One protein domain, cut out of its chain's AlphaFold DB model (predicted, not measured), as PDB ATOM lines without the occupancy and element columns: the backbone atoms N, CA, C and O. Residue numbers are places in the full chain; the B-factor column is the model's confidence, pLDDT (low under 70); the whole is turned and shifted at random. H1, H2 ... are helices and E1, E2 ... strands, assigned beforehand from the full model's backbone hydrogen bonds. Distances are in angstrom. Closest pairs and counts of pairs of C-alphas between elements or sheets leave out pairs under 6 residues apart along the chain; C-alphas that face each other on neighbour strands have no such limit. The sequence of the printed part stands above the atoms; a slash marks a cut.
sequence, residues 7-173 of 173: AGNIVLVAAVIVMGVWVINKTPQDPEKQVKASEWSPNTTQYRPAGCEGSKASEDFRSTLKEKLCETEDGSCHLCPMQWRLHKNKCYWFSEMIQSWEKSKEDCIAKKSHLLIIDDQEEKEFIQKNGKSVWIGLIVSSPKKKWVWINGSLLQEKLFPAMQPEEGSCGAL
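Overview. This is residues 7 to 173 of the 173 residues of the protein "C-type lectin domain-containing protein" of Podarcis muralis (UniProt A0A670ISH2). A small body holds a three-stranded sheet, E4 E3 E5, with helix H3 crossing over it at E3; a long arm, residues 7 to 61, sticks out from this body, with H1 at its far end. The small hairpin E1 and E2 and the short helix H4 belong to the body too. The 167 printed residues run H1 H2 E1 E2 H3 H4 E3 E4 E5; the sheet is antiparallel, the class mixed, with under half of the residues in named elements. The whole is extended, radius of gyration of the C-alphas 28.1 A, spanning 94 by 49 by 36 A.

Along the chain. E3 is residues 135 to 141, 16.5 A long; E4 is 146 to 149 and E5 170 to 172. H3 is 101 to 110, 14.3 A, and H4 121 to 128, 10.5 A. E1 is 85 to 87 and E2 90 to 92. H2, 56 to 69, measures 20.0 A. H1, 7 to 24, measures 25.9 A, from C-alpha 7 at (-6.060, 19.897, 78.837). C-alpha 172 ends E5 at (-32.793, -23.286, 18.952).

Arrangement. E3 and E4 form a hairpin, with N 139 and O 148 at 2.9 A. E5 is antiparallel to E3, with N 171 and O 138 at 2.8 A. H3 is on the sheet, height 9.9 A, over E3, and only just across the strands at 62 degrees on the local plane; the closest C-alphas of H3 and E3, Trp 101 and Trp 135, are 6.2 A apart. In the hairpin E1 and E2, N 85 and O 92 are 2.8 A apart. H4 is not on the sheet and only just apart from E1, closest 8.0 A. H1 and H2 are apart. In the four helices every O i to N i+4 pair is within hydrogen-bond range.

Size, cuts and confidence. The C-alphas of Ala 7 and Glu 73, the two farthest apart, are 96.0 A apart. Residues 7 to 61 stand free; without them the body spans 51 by 28 by 26 A. Long links join H1 to H2, H2 to E1 and E4 to E5. The printed part has no cut. pLDDT is under 70 at residues 7 to 9, 23 to 55 and 71 to 76.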
ATOM      1  N   ALA A   7      -5.944  18.952  79.935       57.72
ATOM      2  CA  ALA A   7      -6.060  19.897  78.837       57.72
ATOM      3  C   ALA A   7      -5.074  19.632  77.682       57.72
ATOM      4  O   ALA A   7      -5.439  19.849  76.530       57.72
ATOM      5  N   GLY A   8      -3.862  19.125  77.945       64.44
ATOM      6  CA  GLY A   8      -2.860  18.898  76.891       64.44
ATOM      7  C   GLY A   8      -3.300  17.858  75.855       64.44
ATOM      8  O   GLY A   8      -3.184  18.084  74.653       64.44
ATOM      9  N   ASN A   9      -3.896  16.755  76.319       63.31
ATOM     10  CA  ASN A   9      -4.422  15.707  75.440       63.31
ATOM     11  C   ASN A   9      -5.679  16.157  74.684       63.31
ATOM     12  O   ASN A   9      -5.845  15.800  73.522       63.31
ATOM     13  N   ILE A  10      -6.535  16.980  75.298       76.00
ATOM     14  CA  ILE A  10      -7.733  17.520  74.636       76.00
ATOM     15  C   ILE A  10      -7.340  18.459  73.489       76.00
ATOM     16  O   ILE A  10      -7.906  18.367  72.401       76.00
ATOM     17  N   VAL A  11      -6.335  19.317  73.698       78.06
ATOM     18  CA  VAL A  11      -5.820  20.214  72.652       78.06
ATOM     19  C   VAL A  11      -5.209  19.414  71.497       78.06
ATOM     20  O   VAL A  11      -5.463  19.735  70.336       78.06
ATOM     21  N   LEU A  12      -4.470  18.339  71.793       76.12
ATOM     22  CA  LEU A  12      -3.881  17.479  70.764       76.12
ATOM     23  C   LEU A  12      -4.959  16.758  69.934       76.12
ATOM     24  O   LEU A  12      -4.885  16.735  68.709       76.12
ATOM     25  N   VAL A  13      -5.993  16.219  70.590       79.94
ATOM     26  CA  VAL A  13      -7.116  15.540  69.921       79.94
ATOM     27  C   VAL A  13      -7.914  16.519  69.058       79.94
ATOM     28  O   VAL A  13      -8.228  16.204  67.911       79.94
ATOM     29  N   ALA A  14      -8.181  17.730  69.553       81.06
ATOM     30  CA  ALA A  14      -8.860  18.766  68.778       81.06
ATOM     31  C   ALA A  14      -8.058  19.167  67.525       81.06
ATOM     32  O   ALA A  14      -8.630  19.278  66.441       81.06
ATOM     33  N   ALA A  15      -6.734  19.313  67.638       82.81
ATOM     34  CA  ALA A  15      -5.871  19.642  66.503       82.81
ATOM     35  C   ALA A  15      -5.859  18.537  65.429       82.81
ATOM     36  O   ALA A  15      -5.941  18.840  64.239       82.81
ATOM     37  N   VAL A  16      -5.821  17.259  65.829       83.88
ATOM     38  CA  VAL A  16      -5.880  16.119  64.894       83.88
ATOM     39  C   VAL A  16      -7.227  16.058  64.170       83.88
ATOM     40  O   VAL A  16      -7.255  15.825  62.962       83.88
ATOM     41  N   ILE A  17      -8.338  16.327  64.866       83.19
ATOM     42  CA  ILE A  17      -9.677  16.366  64.256       83.19
ATOM     43  C   ILE A  17      -9.775  17.505  63.234       83.19
ATOM     44  O   ILE A  17     -10.228  17.281  62.115       83.19
ATOM     45  N   VAL A  18      -9.308  18.710  63.578       83.31
ATOM     46  CA  VAL A  18      -9.344  19.866  62.665       83.31
ATOM     47  C   VAL A  18      -8.480  19.622  61.426       83.31
ATOM     48  O   VAL A  18      -8.929  19.873  60.308       83.31
ATOM     49  N   MET A  19      -7.274  19.073  61.595       78.81
ATOM     50  CA  MET A  19      -6.388  18.733  60.475       78.81
ATOM     51  C   MET A  19      -6.972  17.610  59.606       78.81
ATOM     52  O   MET A  19      -6.898  17.692  58.383       78.81
ATOM     53  N   GLY A  20      -7.609  16.602  60.211       78.50
ATOM     54  CA  GLY A  20      -8.308  15.535  59.493       78.50
ATOM     55  C   GLY A  20      -9.474  16.065  58.655       78.50
ATOM     56  O   GLY A  20      -9.536  15.799  57.459       78.50
ATOM     57  N   VAL A  21     -10.348  16.887  59.246       77.00
ATOM     58  CA  VAL A  21     -11.465  17.532  58.531       77.00
ATOM     59  C   VAL A  21     -10.949  18.426  57.403       77.00
ATOM     60  O   VAL A  21     -11.504  18.407  56.305       77.00
ATOM     61  N   TRP A  22      -9.862  19.165  57.625       71.44
ATOM     62  CA  TRP A  22      -9.275  20.020  56.597       71.44
ATOM     63  C   TRP A  22      -8.685  19.224  55.431       71.44
ATOM     64  O   TRP A  22      -8.899  19.611  54.288       71.44
ATOM     65  N   VAL A  23      -8.015  18.095  55.694       69.06
ATOM     66  CA  VAL A  23      -7.489  17.188  54.657       69.06
ATOM     67  C   VAL A  23      -8.620  16.562  53.837       69.06
ATOM     68  O   VAL A  23      -8.521  16.512  52.613       69.06
ATOM     69  N   ILE A  24      -9.718  16.150  54.482       66.25
ATOM     70  CA  ILE A  24     -10.891  15.585  53.794       66.25
ATOM     71  C   ILE A  24     -11.589  16.654  52.933       66.25
ATOM     72  O   ILE A  24     -12.057  16.351  51.840       66.25
ATOM     73  N   ASN A  25     -11.597  17.916  53.381       58.00
ATOM     74  CA  ASN A  25     -12.211  19.042  52.670       58.00
ATOM     75  C   ASN A  25     -11.265  19.748  51.664       58.00
ATOM     76  O   ASN A  25     -11.649  20.745  51.055       58.00
ATOM     77  N   LYS A  26     -10.020  19.270  51.503       55.69
ATOM     78  CA  LYS A  26      -8.983  19.809  50.593       55.69
ATOM     79  C   LYS A  26      -8.745  18.937  49.354       55.69
ATOM     80  O   LYS A  26      -7.728  19.107  48.682       55.69
ATOM     81  N   THR A  27      -9.659  18.033  49.010       39.09
ATOM     82  CA  THR A  27      -9.694  17.470  47.655       39.09
ATOM     83  C   THR A  27     -10.344  18.496  46.708       39.09
ATOM     84  O   THR A  27     -11.400  19.037  47.034       39.09
ATOM     85  N   PRO A  28      -9.718  18.850  45.570       47.12
ATOM     86  CA  PRO A  28     -10.248  19.877  44.675       47.12
ATOM     87  C   PRO A  28     -11.601  19.460  44.080       47.12
ATOM     88  O   PRO A  28     -11.676  18.505  43.309       47.12
ATOM     89  N   GLN A  29     -12.665  20.203  44.394       38.84
ATOM     90  CA  GLN A  29     -13.805  20.326  43.490       38.84
ATOM     91  C   GLN A  29     -13.356  21.196  42.315       38.84
ATOM     92  O   GLN A  29     -13.374  22.420  42.395       38.84
ATOM     93  N   ASP A  30     -12.919  20.544  41.244       34.78
ATOM     94  CA  ASP A  30     -12.997  21.107  39.901       34.78
ATOM     95  C   ASP A  30     -14.453  20.947  39.417       34.78
ATOM     96  O   ASP A  30     -14.932  19.810  39.305       34.78
ATOM     97  N   PRO A  31     -15.210  22.035  39.199       42.00
ATOM     98  CA  PRO A  31     -16.596  21.962  38.786       42.00
ATOM     99  C   PRO A  31     -16.738  22.036  37.256       42.00
ATOM    100  O   PRO A  31     -17.546  22.820  36.784       42.00
ATOM    101  N   GLU A  32     -16.027  21.230  36.456       42.03
ATOM    102  CA  GLU A  32     -16.401  21.067  35.035       42.03
ATOM    103  C   GLU A  32     -15.958  19.746  34.375       42.03
ATOM    104  O   GLU A  32     -15.358  19.711  33.303       42.03
ATOM    105  N   LYS A  33     -16.309  18.601  34.972       40.97
ATOM    106  CA  LYS A  33     -16.473  17.353  34.200       40.97
ATOM    107  C   LYS A  33     -17.394  16.363  34.904       40.97
ATOM    108  O   LYS A  33     -16.985  15.325  35.411       40.97
ATOM    109  N   GLN A  34     -18.678  16.690  34.928       31.56
ATOM    110  CA  GLN A  34     -19.736  15.736  35.252       31.56
ATOM    111  C   GLN A  34     -20.758  15.788  34.119       31.56
ATOM    112  O   GLN A  34     -21.747  16.515  34.177       31.56
ATOM    113  N   VAL A  35     -20.513  14.990  33.075       42.03
ATOM    114  CA  VAL A  35     -21.614  14.429  32.288       42.03
ATOM    115  C   VAL A  35     -22.411  13.597  33.285       42.03
ATOM    116  O   VAL A  35     -22.010  12.490  33.639       42.03
ATOM    117  N   LYS A  36     -23.484  14.173  33.831       31.89
ATOM    118  CA  LYS A  36     -24.376  13.440  34.719       31.89
ATOM    119  C   LYS A  36     -25.023  12.327  33.905       31.89
ATOM    120  O   LYS A  36     -25.705  12.602  32.922       31.89
ATOM    121  N   ALA A  37     -24.818  11.084  34.329       42.75
ATOM    122  CA  ALA A  37     -25.710  10.002  33.956       42.75
ATOM    123  C   ALA A  37     -27.097  10.385  34.485       42.75
ATOM    124  O   ALA A  37     -27.332  10.390  35.692       42.75
ATOM    125  N   SER A  38     -27.974  10.831  33.590       43.16
ATOM    126  CA  SER A  38     -29.363  11.099  33.924       43.16
ATOM    127  C   SER A  38     -30.039   9.787  34.294       43.16
ATOM    128  O   SER A  38     -29.928   8.794  33.573       43.16
ATOM    129  N   GLU A  39     -30.753   9.823  35.410       28.03
ATOM    130  CA  GLU A  39     -31.702   8.814  35.855       28.03
ATOM    131  C   GLU A  39     -32.623   8.398  34.696       28.03
ATOM    132  O   GLU A  39     -33.267   9.234  34.059       28.03
ATOM    133  N   TRP A  40     -32.643   7.105  34.377       33.16
ATOM    134  CA  TRP A  40     -33.474   6.559  33.307       33.16
ATOM    135  C   TRP A  40     -34.950   6.596  33.727       33.16
ATOM    136  O   TRP A  40     -35.386   5.788  34.544       33.16
ATOM    137  N   SER A  41     -35.723   7.525  33.152       33.72
ATOM    138  CA  SER A  41     -37.190   7.543  33.238       33.72
ATOM    139  C   SER A  41     -37.803   6.950  31.957       33.72
ATOM    140  O   SER A  41     -37.416   7.369  30.862       33.72
ATOM    141  N   PRO A  42     -38.777   6.020  32.033       45.44
ATOM    142  CA  PRO A  42     -39.232   5.229  30.881       45.44
ATOM    143  C   PRO A  42     -40.208   5.950  29.928       45.44
ATOM    144  O   PRO A  42     -40.906   5.308  29.151       45.44
ATOM    145  N   ASN A  43     -40.288   7.280  29.962       47.88
ATOM    146  CA  ASN A  43     -41.336   8.054  29.285       47.88
ATOM    147  C   ASN A  43     -40.843   9.327  28.576       47.88
ATOM    148  O   ASN A  43     -41.638  10.227  28.316       47.88
ATOM    149  N   THR A  44     -39.569   9.390  28.176       41.72
ATOM    150  CA  THR A  44     -39.112  10.444  27.251       41.72
ATOM    151  C   THR A  44     -39.048   9.898  25.830       41.72
ATOM    152  O   THR A  44     -38.043   9.337  25.396       41.72
ATOM    153  N   THR A  45     -40.136  10.058  25.082       50.09
ATOM    154  CA  THR A  45     -40.118   9.889  23.631       50.09
ATOM    155  C   THR A  45     -39.201  10.968  23.042       50.09
ATOM    156  O   THR A  45     -39.505  12.152  23.124       50.09
ATOM    157  N   GLN A  46     -38.090  10.535  22.437       58.62
ATOM    158  CA  GLN A  46     -37.255  11.294  21.497       58.62
ATOM    159  C   GLN A  46     -36.369  12.420  22.075       58.62
ATOM    160  O   GLN A  46     -36.596  13.599  21.829       58.62
ATOM    161  N   TYR A  47     -35.232  12.051  22.676       43.72
ATOM    162  CA  TYR A  47     -34.013  12.862  22.544       43.72
ATOM    163  C   TYR A  47     -33.126  12.228  21.463       43.72
ATOM    164  O   TYR A  47     -32.257  11.403  21.734       43.72
ATOM    165  N   ARG A  48     -33.401  12.558  20.194       47.41
ATOM    166  CA  ARG A  48     -32.434  12.361  19.103       47.41
ATOM    167  C   ARG A  48     -31.438  13.518  19.209       47.41
ATOM    168  O   ARG A  48     -31.885  14.656  19.067       47.41
ATOM    169  N   PRO A  49     -30.130  13.295  19.427       52.69
ATOM    170  CA  PRO A  49     -29.166  14.356  19.187       52.69
ATOM    171  C   PRO A  49     -29.288  14.763  17.713       52.69
ATOM    172  O   PRO A  49     -29.058  13.951  16.814       52.69
ATOM    173  N   ALA A  50     -29.729  15.996  17.467       51.56
ATOM    174  CA  ALA A  50     -29.732  16.582  16.135       51.56
ATOM    175  C   ALA A  50     -28.267  16.693  15.689       51.56
ATOM    176  O   ALA A  50     -27.516  17.500  16.231       51.56
ATOM    177  N   GLY A  51     -27.835  15.811  14.785       53.06
ATOM    178  CA  GLY A  51     -26.443  15.773  14.323       53.06
ATOM    179  C   GLY A  51     -25.899  14.397  13.939       53.06
ATOM    180  O   GLY A  51     -24.817  14.326  13.369       53.06
ATOM    181  N   CYS A  52     -26.626  13.306  14.193       56.22
ATOM    182  CA  CYS A  52     -26.287  11.984  13.650       56.22
ATOM    183  C   CYS A  52     -27.299  11.540  12.588       56.22
ATOM    184  O   CYS A  52     -27.831  10.433  12.643       56.22
ATOM    185  N   GLU A  53     -27.580  12.412  11.625       61.38
ATOM    186  CA  GLU A  53     -28.035  11.976  10.305       61.38
ATOM    187  C   GLU A  53     -26.796  11.731   9.450       61.38
ATOM    188  O   GLU A  53     -25.811  12.462   9.565       61.38
ATOM    189  N   GLY A  54     -26.804  10.637   8.680       58.88
ATOM    190  CA  GLY A  54     -25.650  10.177   7.910       58.88
ATOM    191  C   GLY A  54     -25.019  11.329   7.139       58.88
ATOM    192  O   GLY A  54     -25.655  11.939   6.284       58.88
ATOM    193  N   SER A  55     -23.779  11.668   7.478       66.81
ATOM    194  CA  SER A  55     -23.055  12.689   6.738       66.81
ATOM    195  C   SER A  55     -22.678  12.119   5.375       66.81
ATOM    196  O   SER A  55     -22.313  10.949   5.267       66.81
ATOM    197  N   LYS A  56     -22.702  12.961   4.339       75.69
ATOM    198  CA  LYS A  56     -22.207  12.637   2.990       75.69
ATOM    199  C   LYS A  56     -20.841  11.927   3.018       75.69
ATOM    200  O   LYS A  56     -20.605  10.983   2.277       75.69
ATOM    201  N   ALA A  57     -19.987  12.295   3.976       78.19
ATOM    202  CA  ALA A  57     -18.696  11.656   4.220       78.19
ATOM    203  C   ALA A  57     -18.787  10.159   4.596       78.19
ATOM    204  O   ALA A  57     -17.926   9.378   4.201       78.19
ATOM    205  N   SER A  58     -19.814   9.735   5.343       76.94
ATOM    206  CA  SER A  58     -20.029   8.322   5.685       76.94
ATOM    207  C   SER A  58     -20.474   7.494   4.480       76.94
ATOM    208  O   SER A  58     -20.155   6.305   4.404       76.94
ATOM    209  N   GLU A  59     -21.234   8.089   3.564       78.75
ATOM    210  CA  GLU A  59     -21.692   7.435   2.336       78.75
ATOM    211  C   GLU A  59     -20.553   7.322   1.317       78.75
ATOM    212  O   GLU A  59     -20.337   6.241   0.759       78.75
ATOM    213  N   ASP A  60     -19.763   8.387   1.164       84.69
ATOM    214  CA  ASP A  60     -18.563   8.408   0.323       84.69
ATOM    215  C   ASP A  60     -17.544   7.367   0.808       84.69
ATOM    216  O   ASP A  60     -17.098   6.520   0.033       84.69
ATOM    217  N   PHE A  61     -17.253   7.336   2.116       83.88
ATOM    218  CA  PHE A  61     -16.338   6.351   2.694       83.88
ATOM    219  C   PHE A  61     -16.818   4.911   2.470       83.88
ATOM    220  O   PHE A  61     -16.023   4.042   2.109       83.88
ATOM    221  N   ARG A  62     -18.122   4.642   2.635       81.19
ATOM    222  CA  ARG A  62     -18.702   3.313   2.384       81.19
ATOM    223  C   ARG A  62     -18.575   2.909   0.915       81.19
ATOM    224  O   ARG A  62     -18.333   1.736   0.639       81.19
ATOM    225  N   SER A  63     -18.734   3.857  -0.002       79.19
ATOM    226  CA  SER A  63     -18.634   3.620  -1.445       79.19
ATOM    227  C   SER A  63     -17.197   3.308  -1.859       79.19
ATOM    228  O   SER A  63     -16.961   2.277  -2.484       79.19
ATOM    229  N   THR A  64     -16.223   4.101  -1.402       84.12
ATOM    230  CA  THR A  64     -14.793   3.828  -1.632       84.12
ATOM    231  C   THR A  64     -14.358   2.499  -1.018       84.12
ATOM    232  O   THR A  64     -13.565   1.767  -1.606       84.12
ATOM    233  N   LEU A  65     -14.870   2.159   0.170       82.94
ATOM    234  CA  LEU A  65     -14.564   0.885   0.813       82.94
ATOM    235  C   LEU A  65     -15.088  -0.297  -0.016       82.94
ATOM    236  O   LEU A  65     -14.381  -1.286  -0.180       82.94
ATOM    237  N   LYS A  66     -16.307  -0.190  -0.557       81.44
ATOM    238  CA  LYS A  66     -16.890  -1.215  -1.431       81.44
ATOM    239  C   LYS A  66     -16.097  -1.396  -2.720       81.44
ATOM    240  O   LYS A  66     -15.787  -2.527  -3.058       81.44
ATOM    241  N   GLU A  67     -15.745  -0.303  -3.391       82.75
ATOM    242  CA  GLU A  67     -14.938  -0.332  -4.619       82.75
ATOM    243  C   GLU A  67     -13.588  -1.023  -4.395       82.75
ATOM    244  O   GLU A  67     -13.155  -1.825  -5.212       82.75
ATOM    245  N   LYS A  68     -12.937  -0.758  -3.256       83.44
ATOM    246  CA  LYS A  68     -11.629  -1.346  -2.939       83.44
ATOM    247  C   LYS A  68     -11.677  -2.800  -2.479       83.44
ATOM    248  O   LYS A  68     -10.677  -3.493  -2.615       83.44
ATOM    249  N   LEU A  69     -12.767  -3.233  -1.845       81.50
ATOM    250  CA  LEU A  69     -12.865  -4.567  -1.235       81.50
ATOM    251  C   LEU A  69     -13.581  -5.596  -2.112       81.50
ATOM    252  O   LEU A  69     -13.485  -6.787  -1.826       81.50
ATOM    253  N   CYS A  70     -14.320  -5.162  -3.131       81.06
ATOM    254  CA  CYS A  70     -15.098  -6.047  -3.988       81.06
ATOM    255  C   CYS A  70     -14.583  -6.004  -5.428       81.06
ATOM    256  O   CYS A  70     -14.681  -4.978  -6.089       81.06
ATOM    257  N   GLU A  71     -14.114  -7.148  -5.929       64.94
ATOM    258  CA  GLU A  71     -13.685  -7.355  -7.323       64.94
ATOM    259  C   GLU A  71     -14.695  -8.221  -8.104       64.94
ATOM    260  O   GLU A  71     -14.312  -9.097  -8.875       64.94
ATOM    261  N   THR A  72     -16.001  -8.075  -7.860       60.03
ATOM    262  CA  THR A  72     -17.010  -8.945  -8.490       60.03
ATOM    263  C   THR A  72     -17.740  -8.252  -9.640       60.03
ATOM    264  O   THR A  72     -18.350  -7.198  -9.464       60.03
ATOM    265  N   GLU A  73     -17.717  -8.881 -10.820       59.19
ATOM    266  CA  GLU A  73     -18.358  -8.390 -12.056       59.19
ATOM    267  C   GLU A  73     -19.898  -8.321 -11.971       59.19
ATOM    268  O   GLU A  73     -20.524  -7.596 -12.738       59.19
ATOM    269  N   ASP A  74     -20.514  -9.018 -11.009       66.19
ATOM    270  CA  ASP A  74     -21.978  -9.149 -10.877       66.19
ATOM    271  C   ASP A  74     -22.642  -8.003 -10.074       66.19
ATOM    272  O   ASP A  74     -23.825  -8.036  -9.743       66.19
ATOM    273  N   GLY A  75     -21.878  -6.973  -9.685       63.97
ATOM    274  CA  GLY A  75     -22.397  -5.769  -9.014       63.97
ATOM    275  C   GLY A  75     -22.928  -5.964  -7.580       63.97
ATOM    276  O   GLY A  75     -23.146  -4.981  -6.864       63.97
ATOM    277  N   SER A  76     -23.094  -7.199  -7.100       69.62
ATOM    278  CA  SER A  76     -23.531  -7.496  -5.731       69.62
ATOM    279  C   SER A  76     -22.348  -7.530  -4.752       69.62
ATOM    280  O   SER A  76     -21.870  -8.586  -4.342       69.62
ATOM    281  N   CYS A  77     -21.854  -6.352  -4.362       77.75
ATOM    282  CA  CYS A  77     -20.851  -6.206  -3.302       77.75
ATOM    283  C   CYS A  77     -21.524  -6.087  -1.922       77.75
ATOM    284  O   CYS A  77     -22.047  -5.025  -1.543       77.75
ATOM    285  N   HIS A  78     -21.488  -7.181  -1.157       83.19
ATOM    286  CA  HIS A  78     -22.004  -7.249   0.209       83.19
ATOM    287  C   HIS A  78     -20.855  -7.308   1.212       83.19
ATOM    288  O   HIS A  78     -20.012  -8.195   1.170       83.19
ATOM    289  N   LEU A  79     -20.842  -6.351   2.138       87.38
ATOM    290  CA  LEU A  79     -19.875  -6.284   3.227       87.38
ATOM    291  C   LEU A  79     -20.615  -6.426   4.550       87.38
ATOM    292  O   LEU A  79     -21.676  -5.822   4.737       87.38
ATOM    293  N   CYS A  80     -20.025  -7.182   5.468       91.69
ATOM    294  CA  CYS A  80     -20.531  -7.339   6.822       91.69
ATOM    295  C   CYS A  80     -19.683  -6.558   7.827       91.69
ATOM    296  O   CYS A  80     -18.506  -6.297   7.564       91.69
ATOM    297  N   PRO A  81     -20.253  -6.174   8.984       92.38
ATOM    298  CA  PRO A  81     -19.465  -5.588  10.057       92.38
ATOM    299  C   PRO A  81     -18.341  -6.532  10.512       92.38
ATOM    300  O   PRO A  81     -18.400  -7.746  10.311       92.38
ATOM    301  N   MET A  82     -17.321  -5.975  11.165       90.62
ATOM    302  CA  MET A  82     -16.237  -6.758  11.770       90.62
ATOM    303  C   MET A  82     -16.798  -7.891  12.637       90.62
ATOM    304  O   MET A  82     -17.695  -7.651  13.440       90.62
ATOM    305  N   GLN A  83     -16.240  -9.098  12.495       91.81
ATOM    306  CA  GLN A  83     -16.639 -10.321  13.221       91.81
ATOM    307  C   GLN A  83     -18.015 -10.902  12.843       91.81
ATOM    308  O   GLN A  83     -18.457 -11.877  13.449       91.81
ATOM    309  N   TRP A  84     -18.682 -10.362  11.821       95.06
ATOM    310  CA  TRP A  84     -19.872 -10.972  11.230       95.06
ATOM    311  C   TRP A  84     -19.469 -11.842  10.044       95.06
ATOM    312  O   TRP A  84     -18.585 -11.492   9.264       95.06
ATOM    313  N   ARG A  85     -20.140 -12.980   9.885       93.75
ATOM    314  CA  ARG A  85     -19.944 -13.869   8.741       93.75
ATOM    315  C   ARG A  85     -20.889 -13.465   7.620       93.75
ATOM    316  O   ARG A  85     -22.090 -13.360   7.853       93.75
ATOM    317  N   LEU A  86     -20.350 -13.261   6.424       92.56
ATOM    318  CA  LEU A  86     -21.143 -13.098   5.210       92.56
ATOM    319  C   LEU A  86     -21.541 -14.481   4.690       92.56
ATOM    320  O   LEU A  86     -20.686 -15.350   4.522       92.56
ATOM    321  N   HIS A  87     -22.825 -14.674   4.415       92.62
ATOM    322  CA  HIS A  87     -23.305 -15.809   3.636       92.62
ATOM    323  C   HIS A  87     -24.428 -15.326   2.719       92.62
ATOM    324  O   HIS A  87     -25.395 -14.707   3.173       92.62
ATOM    325  N   LYS A  88     -24.249 -15.544   1.410       90.19
ATOM    326  CA  LYS A  88     -25.025 -14.876   0.356       90.19
ATOM    327  C   LYS A  88     -25.031 -13.356   0.597       90.19
ATOM    328  O   LYS A  88     -23.975 -12.753   0.754       90.19
ATOM    329  N   ASN A  89     -26.213 -12.757   0.709       89.44
ATOM    330  CA  ASN A  89     -26.398 -11.315   0.870       89.44
ATOM    331  C   ASN A  89     -26.763 -10.924   2.314       89.44
ATOM    332  O   ASN A  89     -27.283  -9.831   2.546       89.44
ATOM    333  N   LYS A  90     -26.520 -11.815   3.286       93.44
ATOM    334  CA  LYS A  90     -26.847 -11.629   4.705       93.44
ATOM    335  C   LYS A  90     -25.601 -11.721   5.584       93.44
ATOM    336  O   LYS A  90     -24.645 -12.436   5.283       93.44
ATOM    337  N   CYS A  91     -25.648 -11.004   6.701       95.44
ATOM    338  CA  CYS A  91     -24.601 -10.989   7.711       95.44
ATOM    339  C   CYS A  91     -25.086 -11.684   8.979       95.44
ATOM    340  O   CYS A  91     -26.150 -11.351   9.497       95.44
ATOM    341  N   TYR A  92     -24.266 -12.586   9.515       95.81
ATOM    342  CA  TYR A  92     -24.591 -13.393  10.686       95.81
ATOM    343  C   TYR A  92     -23.579 -13.159  11.797       95.81
ATOM    344  O   TYR A  92     -22.368 -13.247  11.577       95.81
ATOM    345  N   TRP A  93     -24.075 -12.914  13.002       95.31
ATOM    346  CA  TRP A  93     -23.259 -12.844  14.205       95.31
ATOM    347  C   TRP A  93     -23.648 -13.962  15.156       95.31
ATOM    348  O   TRP A  93     -24.827 -14.189  15.420       95.31
ATOM    349  N   PHE A  94     -22.638 -14.665  15.652       93.50
ATOM    350  CA  PHE A  94     -22.807 -15.782  16.564       93.50
ATOM    351  C   PHE A  94     -22.344 -15.341  17.945       93.50
ATOM    352  O   PHE A  94     -21.187 -14.959  18.106       93.50
ATOM    353  N   SER A  95     -23.238 -15.417  18.930       91.00
ATOM    354  CA  SER A  95     -22.880 -15.104  20.312       91.00
ATOM    355  C   SER A  95     -21.797 -16.049  20.819       91.00
ATOM    356  O   SER A  95     -21.883 -17.269  20.663       91.00
ATOM    357  N   GLU A  96     -20.784 -15.479  21.464       89.06
ATOM    358  CA  GLU A  96     -19.747 -16.239  22.161       89.06
ATOM    359  C   GLU A  96     -20.250 -16.783  23.504       89.06
ATOM    360  O   GLU A  96     -19.778 -17.819  23.972       89.06
ATOM    361  N   MET A  97     -21.238 -16.108  24.102       88.75
ATOM    362  CA  MET A  97     -21.820 -16.461  25.394       88.75
ATOM    363  C   MET A  97     -23.170 -17.156  25.233       88.75
ATOM    364  O   MET A  97     -24.013 -16.742  24.434       88.75
ATOM    365  N   ILE A  98     -23.400 -18.172  26.065       88.31
ATOM    366  CA  ILE A  98     -24.706 -18.817  26.205       88.31
ATOM    367  C   ILE A  98     -25.554 -17.955  27.140       88.31
ATOM    368  O   ILE A  98     -25.187 -17.722  28.291       88.31
ATOM    369  N   GLN A  99     -26.689 -17.474  26.643       93.44
ATOM    370  CA  GLN A  99     -27.627 -16.639  27.395       93.44
ATOM    371  C   GLN A  99     -29.054 -17.176  27.237       93.44
ATOM    372  O   GLN A  99     -29.293 -18.102  26.462       93.44
ATOM    373  N   SER A 100     -30.015 -16.608  27.970       96.00
ATOM    374  CA  SER A 100     -31.431 -16.892  27.717       96.00
ATOM    375  C   SER A 100     -31.847 -16.376  26.336       96.00
ATOM    376  O   SER A 100     -31.195 -15.493  25.767       96.00
ATOM    377  N   TRP A 101     -32.949 -16.905  25.804       96.50
ATOM    378  CA  TRP A 101     -33.483 -16.464  24.516       96.50
ATOM    379  C   TRP A 101     -33.771 -14.954  24.502       96.50
ATOM    380  O   TRP A 101     -33.331 -14.259  23.589       96.50
ATOM    381  N   GLU A 102     -34.401 -14.422  25.557       96.38
ATOM    382  CA  GLU A 102     -34.721 -12.987  25.641       96.38
ATOM    383  C   GLU A 102     -33.456 -12.117  25.685       96.38
ATOM    384  O   GLU A 102     -33.344 -11.168  24.915       96.38
ATOM    385  N   LYS A 103     -32.442 -12.487  26.481       97.25
ATOM    386  CA  LYS A 103     -31.158 -11.761  26.496       97.25
ATOM    387  C   LYS A 103     -30.444 -11.820  25.145       97.25
ATOM    388  O   LYS A 103     -29.824 -10.850  24.722       97.25
ATOM    389  N   SER A 104     -30.545 -12.952  24.448       96.44
ATOM    390  CA  SER A 104     -29.965 -13.116  23.109       96.44
ATOM    391  C   SER A 104     -30.670 -12.226  22.079       96.44
ATOM    392  O   SER A 104     -30.025 -11.653  21.200       96.44
ATOM    393  N   LYS A 105     -31.992 -12.064  22.208       96.50
ATOM    394  CA  LYS A 105     -32.792 -11.133  21.408       96.50
ATOM    395  C   LYS A 105     -32.419  -9.678  21.681       96.50
ATOM    396  O   LYS A 105     -32.207  -8.933  20.727       96.50
ATOM    397  N   GLU A 106     -32.298  -9.288  22.946       97.06
ATOM    398  CA  GLU A 106     -31.855  -7.947  23.344       97.06
ATOM    399  C   GLU A 106     -30.456  -7.620  22.801       97.06
ATOM    400  O   GLU A 106     -30.253  -6.539  22.251       97.06
ATOM    401  N   ASP A 107     -29.510  -8.564  22.867       95.94
ATOM    402  CA  ASP A 107     -28.158  -8.369  22.329       95.94
ATOM    403  C   ASP A 107     -28.165  -8.197  20.801       95.94
ATOM    404  O   ASP A 107     -27.488  -7.318  20.265       95.94
ATOM    405  N   CYS A 108     -28.994  -8.961  20.081       95.94
ATOM    406  CA  CYS A 108     -29.185  -8.764  18.643       95.94
ATOM    407  C   CYS A 108     -29.732  -7.356  18.334       95.94
ATOM    408  O   CYS A 108     -29.190  -6.651  17.481       95.94
ATOM    409  N   ILE A 109     -30.744  -6.897  19.077       96.88
ATOM    410  CA  ILE A 109     -31.312  -5.547  18.921       96.88
ATOM    411  C   ILE A 109     -30.249  -4.473  19.192       96.88
ATOM    412  O   ILE A 109     -30.122  -3.525  18.415       96.88
ATOM    413  N   ALA A 110     -29.435  -4.638  20.240       96.44
ATOM    414  CA  ALA A 110     -28.343  -3.721  20.567       96.44
ATOM    415  C   ALA A 110     -27.305  -3.616  19.435       96.44
ATOM    416  O   ALA A 110     -26.736  -2.546  19.206       96.44
ATOM    417  N   LYS A 111     -27.104  -4.694  18.665       95.44
ATOM    418  CA  LYS A 111     -26.247  -4.716  17.466       95.44
ATOM    419  C   LYS A 111     -26.958  -4.288  16.179       95.44
ATOM    420  O   LYS A 111     -26.385  -4.427  15.099       95.44
ATOM    421  N   LYS A 112     -28.168  -3.727  16.277       95.88
ATOM    422  CA  LYS A 112     -29.007  -3.314  15.139       95.88
ATOM    423  C   LYS A 112     -29.355  -4.481  14.206       95.88
ATOM    424  O   LYS A 112     -29.435  -4.306  12.991       95.88
ATOM    425  N   SER A 113     -29.563  -5.663  14.778       96.44
ATOM    426  CA  SER A 113     -30.023  -6.868  14.092       96.44
ATOM    427  C   SER A 113     -31.204  -7.501  14.835       96.44
ATOM    428  O   SER A 113     -31.800  -6.906  15.733       96.44
ATOM    429  N   HIS A 114     -31.568  -8.719  14.448       97.06
ATOM    430  CA  HIS A 114     -32.566  -9.535  15.124       97.06
ATOM    431  C   HIS A 114     -32.073 -10.984  15.218       97.06
ATOM    432  O   HIS A 114     -31.144 -11.373  14.504       97.06
ATOM    433  N   LEU A 115     -32.693 -11.789  16.088       96.75
ATOM    434  CA  LEU A 115     -32.444 -13.232  16.098       96.75
ATOM    435  C   LEU A 115     -32.758 -13.830  14.725       96.75
ATOM    436  O   LEU A 115     -33.667 -13.375  14.029       96.75
ATOM    437  N   LEU A 116     -32.006 -14.859  14.348       96.12
ATOM    438  CA  LEU A 116     -32.060 -15.448  13.017       96.12
ATOM    439  C   LEU A 116     -33.478 -15.892  12.629       96.12
ATOM    440  O   LEU A 116     -34.114 -16.650  13.360       96.12
ATOM    441  N   ILE A 117     -33.921 -15.476  11.446       95.88
ATOM    442  CA  ILE A 117     -35.098 -16.009  10.757       95.88
ATOM    443  C   ILE A 117     -34.572 -16.794   9.563       95.88
ATOM    444  O   ILE A 117     -33.765 -16.263   8.804       95.88
ATOM    445  N   ILE A 118     -34.982 -18.055   9.453       94.50
ATOM    446  CA  ILE A 118     -34.487 -18.964   8.420       94.50
ATOM    447  C   ILE A 118     -35.454 -18.950   7.250       94.50
ATOM    448  O   ILE A 118     -36.625 -19.299   7.417       94.50
ATOM    449  N   ASP A 119     -34.941 -18.582   6.083       92.31
ATOM    450  CA  ASP A 119     -35.725 -18.482   4.857       92.31
ATOM    451  C   ASP A 119     -35.734 -19.800   4.078       92.31
ATOM    452  O   ASP A 119     -36.768 -20.193   3.535       92.31
ATOM    453  N   ASP A 120     -34.592 -20.493   4.025       93.06
ATOM    454  CA  ASP A 120     -34.420 -21.697   3.218       93.06
ATOM    455  C   ASP A 120     -33.543 -22.772   3.894       93.06
ATOM    456  O   ASP A 120     -32.954 -22.588   4.965       93.06
ATOM    457  N   GLN A 121     -33.509 -23.950   3.270       93.06
ATOM    458  CA  GLN A 121     -32.779 -25.112   3.771       93.06
ATOM    459  C   GLN A 121     -31.253 -24.913   3.714       93.06
ATOM    460  O   GLN A 121     -30.543 -25.413   4.584       93.06
ATOM    461  N   GLU A 122     -30.746 -24.152   2.743       94.62
ATOM    462  CA  GLU A 122     -29.312 -23.875   2.606       94.62
ATOM    463  C   GLU A 122     -28.821 -22.965   3.741       94.62
ATOM    464  O   GLU A 122     -27.788 -23.231   4.357       94.62
ATOM    465  N   GLU A 123     -29.601 -21.935   4.079       95.06
ATOM    466  CA  GLU A 123     -29.347 -21.057   5.218       95.06
ATOM    467  C   GLU A 123     -29.363 -21.856   6.526       95.06
ATOM    468  O   GLU A 123     -28.462 -21.707   7.351       95.06
ATOM    469  N   LYS A 124     -30.327 -22.769   6.703       93.19
ATOM    470  CA  LYS A 124     -30.357 -23.665   7.868       93.19
ATOM    471  C   LYS A 124     -29.073 -24.495   7.983       93.19
ATOM    472  O   LYS A 124     -28.476 -24.559   9.060       93.19
ATOM    473  N   GLU A 125     -28.631 -25.108   6.890       93.50
ATOM    474  CA  GLU A 125     -27.416 -25.928   6.854       93.50
ATOM    475  C   GLU A 125     -26.152 -25.113   7.135       93.50
ATOM    476  O   GLU A 125     -25.265 -25.576   7.857       93.50
ATOM    477  N   PHE A 126     -26.068 -23.886   6.614       94.06
ATOM    478  CA  PHE A 126     -24.973 -22.962   6.912       94.06
ATOM    479  C   PHE A 126     -24.840 -22.702   8.419       94.06
ATOM    480  O   PHE A 126     -23.732 -22.723   8.959       94.06
ATOM    481  N   ILE A 127     -25.962 -22.517   9.114       94.19
ATOM    482  CA  ILE A 127     -25.981 -22.254  10.557       94.19
ATOM    483  C   ILE A 127     -25.602 -23.504  11.352       94.19
ATOM    484  O   ILE A 127     -24.783 -23.424  12.267       94.19
ATOM    485  N   GLN A 128     -26.121 -24.674  10.969       91.69
ATOM    486  CA  GLN A 128     -25.817 -25.942  11.643       91.69
ATOM    487  C   GLN A 128     -24.345 -26.356  11.506       91.69
ATOM    488  O   GLN A 128     -23.777 -26.929  12.437       91.69
ATOM    489  N   LYS A 129     -23.678 -25.993  10.401       91.38
ATOM    490  CA  LYS A 129     -22.227 -26.201  10.226       91.38
ATOM    491  C   LYS A 129     -21.377 -25.509  11.295       91.38
ATOM    492  O   LYS A 129     -20.226 -25.892  11.483       91.38
ATOM    493  N   ASN A 130     -21.915 -24.524  12.022       83.12
ATOM    494  CA  ASN A 130     -21.205 -23.882  13.127       83.12
ATOM    495  C   ASN A 130     -20.967 -24.825  14.329       83.12
ATOM    496  O   ASN A 130     -20.146 -24.505  15.186       83.12
ATOM    497  N   GLY A 131     -21.671 -25.963  14.410       81.75
ATOM    498  CA  GLY A 131     -21.431 -27.019  15.405       81.75
ATOM    499  C   GLY A 131     -21.780 -26.653  16.853       81.75
ATOM    500  O   GLY A 131     -21.482 -27.413  17.770       81.75
ATOM    501  N   LYS A 132     -22.399 -25.491  17.075       86.06
ATOM    502  CA  LYS A 132     -22.877 -25.022  18.379       86.06
ATOM    503  C   LYS A 132     -24.379 -24.844  18.317       86.06
ATOM    504  O   LYS A 132     -24.873 -24.347  17.305       86.06
ATOM    505  N   SER A 133     -25.059 -25.167  19.415       88.88
ATOM    506  CA  SER A 133     -26.471 -24.841  19.507       88.88
ATOM    507  C   SER A 133     -26.665 -23.332  19.642       88.88
ATOM    508  O   SER A 133     -25.953 -22.680  20.412       88.88
ATOM    509  N   VAL A 134     -27.588 -22.773  18.865       92.44
ATOM    510  CA  VAL A 134     -27.821 -21.326  18.782       92.44
ATOM    511  C   VAL A 134     -29.302 -21.003  18.884       92.44
ATOM    512  O   VAL A 134     -30.135 -21.642  18.244       92.44
ATOM    513  N   TRP A 135     -29.636 -19.970  19.656       95.69
ATOM    514  CA  TRP A 135     -30.989 -19.425  19.660       95.69
ATOM    515  C   TRP A 135     -31.325 -18.822  18.297       95.69
ATOM    516  O   TRP A 135     -30.539 -18.068  17.722       95.69
ATOM    517  N   ILE A 136     -32.526 -19.122  17.814       95.56
ATOM    518  CA  ILE A 136     -33.094 -18.544  16.598       95.56
ATOM    519  C   ILE A 136     -34.360 -17.762  16.943       95.56
ATOM    520  O   ILE A 136     -34.912 -17.879  18.036       95.56
ATOM    521  N   GLY A 137     -34.826 -16.929  16.021       96.38
ATOM    522  CA  GLY A 137     -35.954 -16.020  16.207       96.38
ATOM    523  C   GLY A 137     -37.310 -16.718  16.179       96.38
ATOM    524  O   GLY A 137     -38.233 -16.199  15.565       96.38
ATOM    525  N   LEU A 138     -37.426 -17.892  16.788       94.81
ATOM    526  CA  LEU A 138     -38.592 -18.757  16.721       94.81
ATOM    527  C   LEU A 138     -39.176 -18.936  18.126       94.81
ATOM    528  O   LEU A 138     -38.447 -19.238  19.068       94.81
ATOM    529  N   ILE A 139     -40.484 -18.732  18.275       94.75
ATOM    530  CA  ILE A 139     -41.201 -18.822  19.557       94.75
ATOM    531  C   ILE A 139     -42.518 -19.567  19.378       94.75
ATOM    532  O   ILE A 139     -43.092 -19.579  18.287       94.75
ATOM    533  N   VAL A 140     -43.038 -20.158  20.451       93.44
ATOM    534  CA  VAL A 140     -44.396 -20.706  20.439       93.44
ATOM    535  C   VAL A 140     -45.398 -19.621  20.817       93.44
ATOM    536  O   VAL A 140     -45.379 -19.074  21.917       93.44
ATOM    537  N   SER A 141     -46.305 -19.320  19.893       90.38
ATOM    538  CA  SER A 141     -47.410 -18.390  20.128       90.38
ATOM    539  C   SER A 141     -48.422 -18.957  21.132       90.38
ATOM    540  O   SER A 141     -48.910 -20.078  20.975       90.38
ATOM    541  N   SER A 142     -48.805 -18.149  22.122       84.94
ATOM    542  CA  SER A 142     -49.960 -18.403  22.996       84.94
ATOM    543  C   SER A 142     -51.174 -17.597  22.502       84.94
ATOM    544  O   SER A 142     -50.991 -16.474  22.023       84.94
ATOM    545  N   PRO A 143     -52.412 -18.137  22.519       83.75
ATOM    546  CA  PRO A 143     -52.829 -19.474  22.972       83.75
ATOM    547  C   PRO A 143     -52.803 -20.542  21.861       83.75
ATOM    548  O   PRO A 143     -53.189 -21.686  22.081       83.75
ATOM    549  N   LYS A 144     -52.407 -20.173  20.634       83.88
ATOM    550  CA  LYS A 144     -52.549 -21.027  19.441       83.88
ATOM    551  C   LYS A 144     -51.605 -22.236  19.426       83.88
ATOM    552  O   LYS A 144     -51.823 -23.121  18.604       83.88
ATOM    553  N   LYS A 145     -50.579 -22.260  20.287       89.00
ATOM    554  CA  LYS A 145     -49.535 -23.294  20.376       89.00
ATOM    555  C   LYS A 145     -48.940 -23.615  19.005       89.00
ATOM    556  O   LYS A 145     -48.909 -24.760  18.572       89.00
ATOM    557  N   LYS A 146     -48.505 -22.574  18.287       91.00
ATOM    558  CA  LYS A 146     -47.833 -22.695  16.982       91.00
ATOM    559  C   LYS A 146     -46.496 -21.985  17.000       91.00
ATOM    560  O   LYS A 146     -46.410 -20.885  17.547       91.00
ATOM    561  N   TRP A 147     -45.505 -22.573  16.337       92.88
ATOM    562  CA  TRP A 147     -44.232 -21.916  16.073       92.88
ATOM    563  C   TRP A 147     -44.421 -20.724  15.132       92.88
ATOM    564  O   TRP A 147     -44.976 -20.853  14.037       92.88
ATOM    565  N   VAL A 148     -43.956 -19.565  15.580       94.25
ATOM    566  CA  VAL A 148     -43.964 -18.305  14.839       94.25
ATOM    567  C   VAL A 148     -42.587 -17.671  14.914       94.25
ATOM    568  O   VAL A 148     -41.913 -17.726  15.945       94.25
ATOM    569  N   TRP A 149     -42.167 -17.068  13.814       95.62
ATOM    570  CA  TRP A 149     -40.973 -16.245  13.782       95.62
ATOM    571  C   TRP A 149     -41.233 -14.908  14.481       95.62
ATOM    572  O   TRP A 149     -42.365 -14.428  14.549       95.62
ATOM    573  N   ILE A 150     -40.177 -14.260  14.965       95.12
ATOM    574  CA  ILE A 150     -40.248 -12.942  15.615       95.12
ATOM    575  C   ILE A 150     -40.780 -11.822  14.703       95.12
ATOM    576  O   ILE A 150     -41.188 -10.781  15.207       95.12
ATOM    577  N   ASN A 151     -40.807 -12.021  13.380       93.56
ATOM    578  CA  ASN A 151     -41.459 -11.114  12.425       93.56
ATOM    579  C   ASN A 151     -42.967 -11.406  12.238       93.56
ATOM    580  O   ASN A 151     -43.622 -10.752  11.433       93.56
ATOM    581  N   GLY A 152     -43.510 -12.396  12.951       92.56
ATOM    582  CA  GLY A 152     -44.911 -12.806  12.897       92.56
ATOM    583  C   GLY A 152     -45.249 -13.846  11.828       92.56
ATOM    584  O   GLY A 152     -46.398 -14.287  11.778       92.56
ATOM    585  N   SER A 153     -44.299 -14.270  10.983       93.19
ATOM    586  CA  SER A 153     -44.567 -15.313   9.990       93.19
ATOM    587  C   SER A 153     -44.658 -16.703  10.633       93.19
ATOM    588  O   SER A 153     -44.048 -16.988  11.666       93.19
ATOM    589  N   LEU A 154     -45.460 -17.586  10.034       91.38
ATOM    590  CA  LEU A 154     -45.602 -18.968  10.495       91.38
ATOM    591  C   LEU A 154     -44.392 -19.805  10.071       91.38
ATOM    592  O   LEU A 154     -43.853 -19.624   8.977       91.38
ATOM    593  N   LEU A 155     -44.002 -20.754  10.921       90.88
ATOM    594  CA  LEU A 155     -42.976 -21.731  10.575       90.88
ATOM    595  C   LEU A 155     -43.443 -22.614   9.412       90.88
ATOM    596  O   LEU A 155     -44.551 -23.150   9.430       90.88
ATOM    597  N   GLN A 156     -42.577 -22.812   8.420       86.50
ATOM    598  CA  GLN A 156     -42.815 -23.792   7.366       86.50
ATOM    599  C   GLN A 156     -42.441 -25.190   7.874       86.50
ATOM    600  O   GLN A 156     -41.272 -25.455   8.152       86.50
ATOM    601  N   GLU A 157     -43.413 -26.103   7.952       81.31
ATOM    602  CA  GLU A 157     -43.217 -27.461   8.493       81.31
ATOM    603  C   GLU A 157     -42.097 -28.241   7.786       81.31
ATOM    604  O   GLU A 157     -41.369 -28.997   8.423       81.31
ATOM    605  N   LYS A 158     -41.894 -28.005   6.482       84.56
ATOM    606  CA  LYS A 158     -40.853 -28.672   5.682       84.56
ATOM    607  C   LYS A 158     -39.436 -28.423   6.202       84.56
ATOM    608  O   LYS A 158     -38.595 -29.308   6.092       84.56
ATOM    609  N   LEU A 159     -39.175 -27.243   6.766       83.62
ATOM    610  CA  LEU A 159     -37.862 -26.904   7.318       83.62
ATOM    611  C   LEU A 159     -37.647 -27.544   8.697       83.62
ATOM    612  O   LEU A 159     -36.504 -27.757   9.095       83.62
ATOM    613  N   PHE A 160     -38.714 -27.870   9.432       87.12
ATOM    614  CA  PHE A 160     -38.644 -28.356  10.816       87.12
ATOM    615  C   PHE A 160     -39.675 -29.465  11.094       87.12
ATOM    616  O   PHE A 160     -40.572 -29.283  11.919       87.12
ATOM    617  N   PRO A 161     -39.537 -30.646  10.462       79.19
ATOM    618  CA  PRO A 161     -40.559 -31.697  10.503       79.19
ATOM    619  C   PRO A 161     -40.780 -32.330  11.890       79.19
ATOM    620  O   PRO A 161     -41.786 -32.999  12.096       79.19
ATOM    621  N   ALA A 162     -39.862 -32.132  12.844       80.44
ATOM    622  CA  ALA A 162     -39.911 -32.736  14.180       80.44
ATOM    623  C   ALA A 162     -40.093 -31.722  15.330       80.44
ATOM    624  O   ALA A 162     -40.003 -32.100  16.496       80.44
ATOM    625  N   MET A 163     -40.334 -30.438  15.039       81.62
ATOM    626  CA  MET A 163     -40.517 -29.425  16.086       81.62
ATOM    627  C   MET A 163     -41.954 -29.405  16.603       81.62
ATOM    628  O   MET A 163     -42.851 -28.853  15.968       81.62
ATOM    629  N   GLN A 164     -42.170 -29.944  17.802       84.69
ATOM    630  CA  GLN A 164     -43.460 -29.846  18.486       84.69
ATOM    631  C   GLN A 164     -43.579 -28.507  19.232       84.69
ATOM    632  O   GLN A 164     -42.624 -28.095  19.890       84.69
ATOM    633  N   PRO A 165     -44.702 -27.781  19.101       86.19
ATOM    634  CA  PRO A 165     -44.897 -26.521  19.804       86.19
ATOM    635  C   PRO A 165     -45.380 -26.758  21.239       86.19
ATOM    636  O   PRO A 165     -46.482 -27.256  21.466       86.19
ATOM    637  N   GLU A 166     -44.576 -26.332  22.207       87.88
ATOM    638  CA  GLU A 166     -44.937 -26.276  23.623       87.88
ATOM    639  C   GLU A 166     -44.977 -24.819  24.100       87.88
ATOM    640  O   GLU A 166     -44.148 -23.995  23.721       87.88
ATOM    641  N   GLU A 167     -45.986 -24.465  24.890       87.25
ATOM    642  CA  GLU A 167     -46.156 -23.091  25.357       87.25
ATOM    643  C   GLU A 167     -44.986 -22.662  26.252       87.25
ATOM    644  O   GLU A 167     -44.572 -23.396  27.141       87.25
ATOM    645  N   GLY A 168     -44.443 -21.470  26.003       85.81
ATOM    646  CA  GLY A 168     -43.238 -20.986  26.686       85.81
ATOM    647  C   GLY A 168     -41.920 -21.462  26.063       85.81
ATOM    648  O   GLY A 168     -40.862 -20.977  26.462       85.81
ATOM    649  N   SER A 169     -41.957 -22.340  25.054       90.88
ATOM    650  CA  SER A 169     -40.748 -22.797  24.365       90.88
ATOM    651  C   SER A 169     -40.218 -21.780  23.354       90.88
ATOM    652  O   SER A 169     -40.961 -21.111  22.628       90.88
ATOM    653  N   CYS A 170     -38.890 -21.708  23.296       94.12
ATOM    654  CA  CYS A 170     -38.115 -20.890  22.369       94.12
ATOM    655  C   CYS A 170     -37.306 -21.804  21.439       94.12
ATOM    656  O   CYS A 170     -36.876 -22.882  21.845       94.12
ATOM    657  N   GLY A 171     -37.106 -21.397  20.188       92.75
ATOM    658  CA  GLY A 171     -36.446 -22.220  19.180       92.75
ATOM    659  C   GLY A 171     -34.930 -22.063  19.195       92.75
ATOM    660  O   GLY A 171     -34.412 -20.945  19.178       92.75
ATOM    661  N   ALA A 172     -34.231 -23.193  19.157       92.50
ATOM    662  CA  ALA A 172     -32.793 -23.286  18.952       92.50
ATOM    663  C   ALA A 172     -32.481 -24.264  17.812       92.50
ATOM    664  O   ALA A 172     -33.286 -25.147  17.505       92.50
ATOM    665  N   LEU A 173     -31.313 -24.091  17.199       89.44
ATOM    666  CA  LEU A 173     -30.694 -25.037  16.267       89.44
ATOM    667  C   LEU A 173     -29.474 -25.706  16.878       89.44
ATOM    668  O   LEU A 173     -28.944 -25.128  17.853       89.44
TER     669      LEU A 173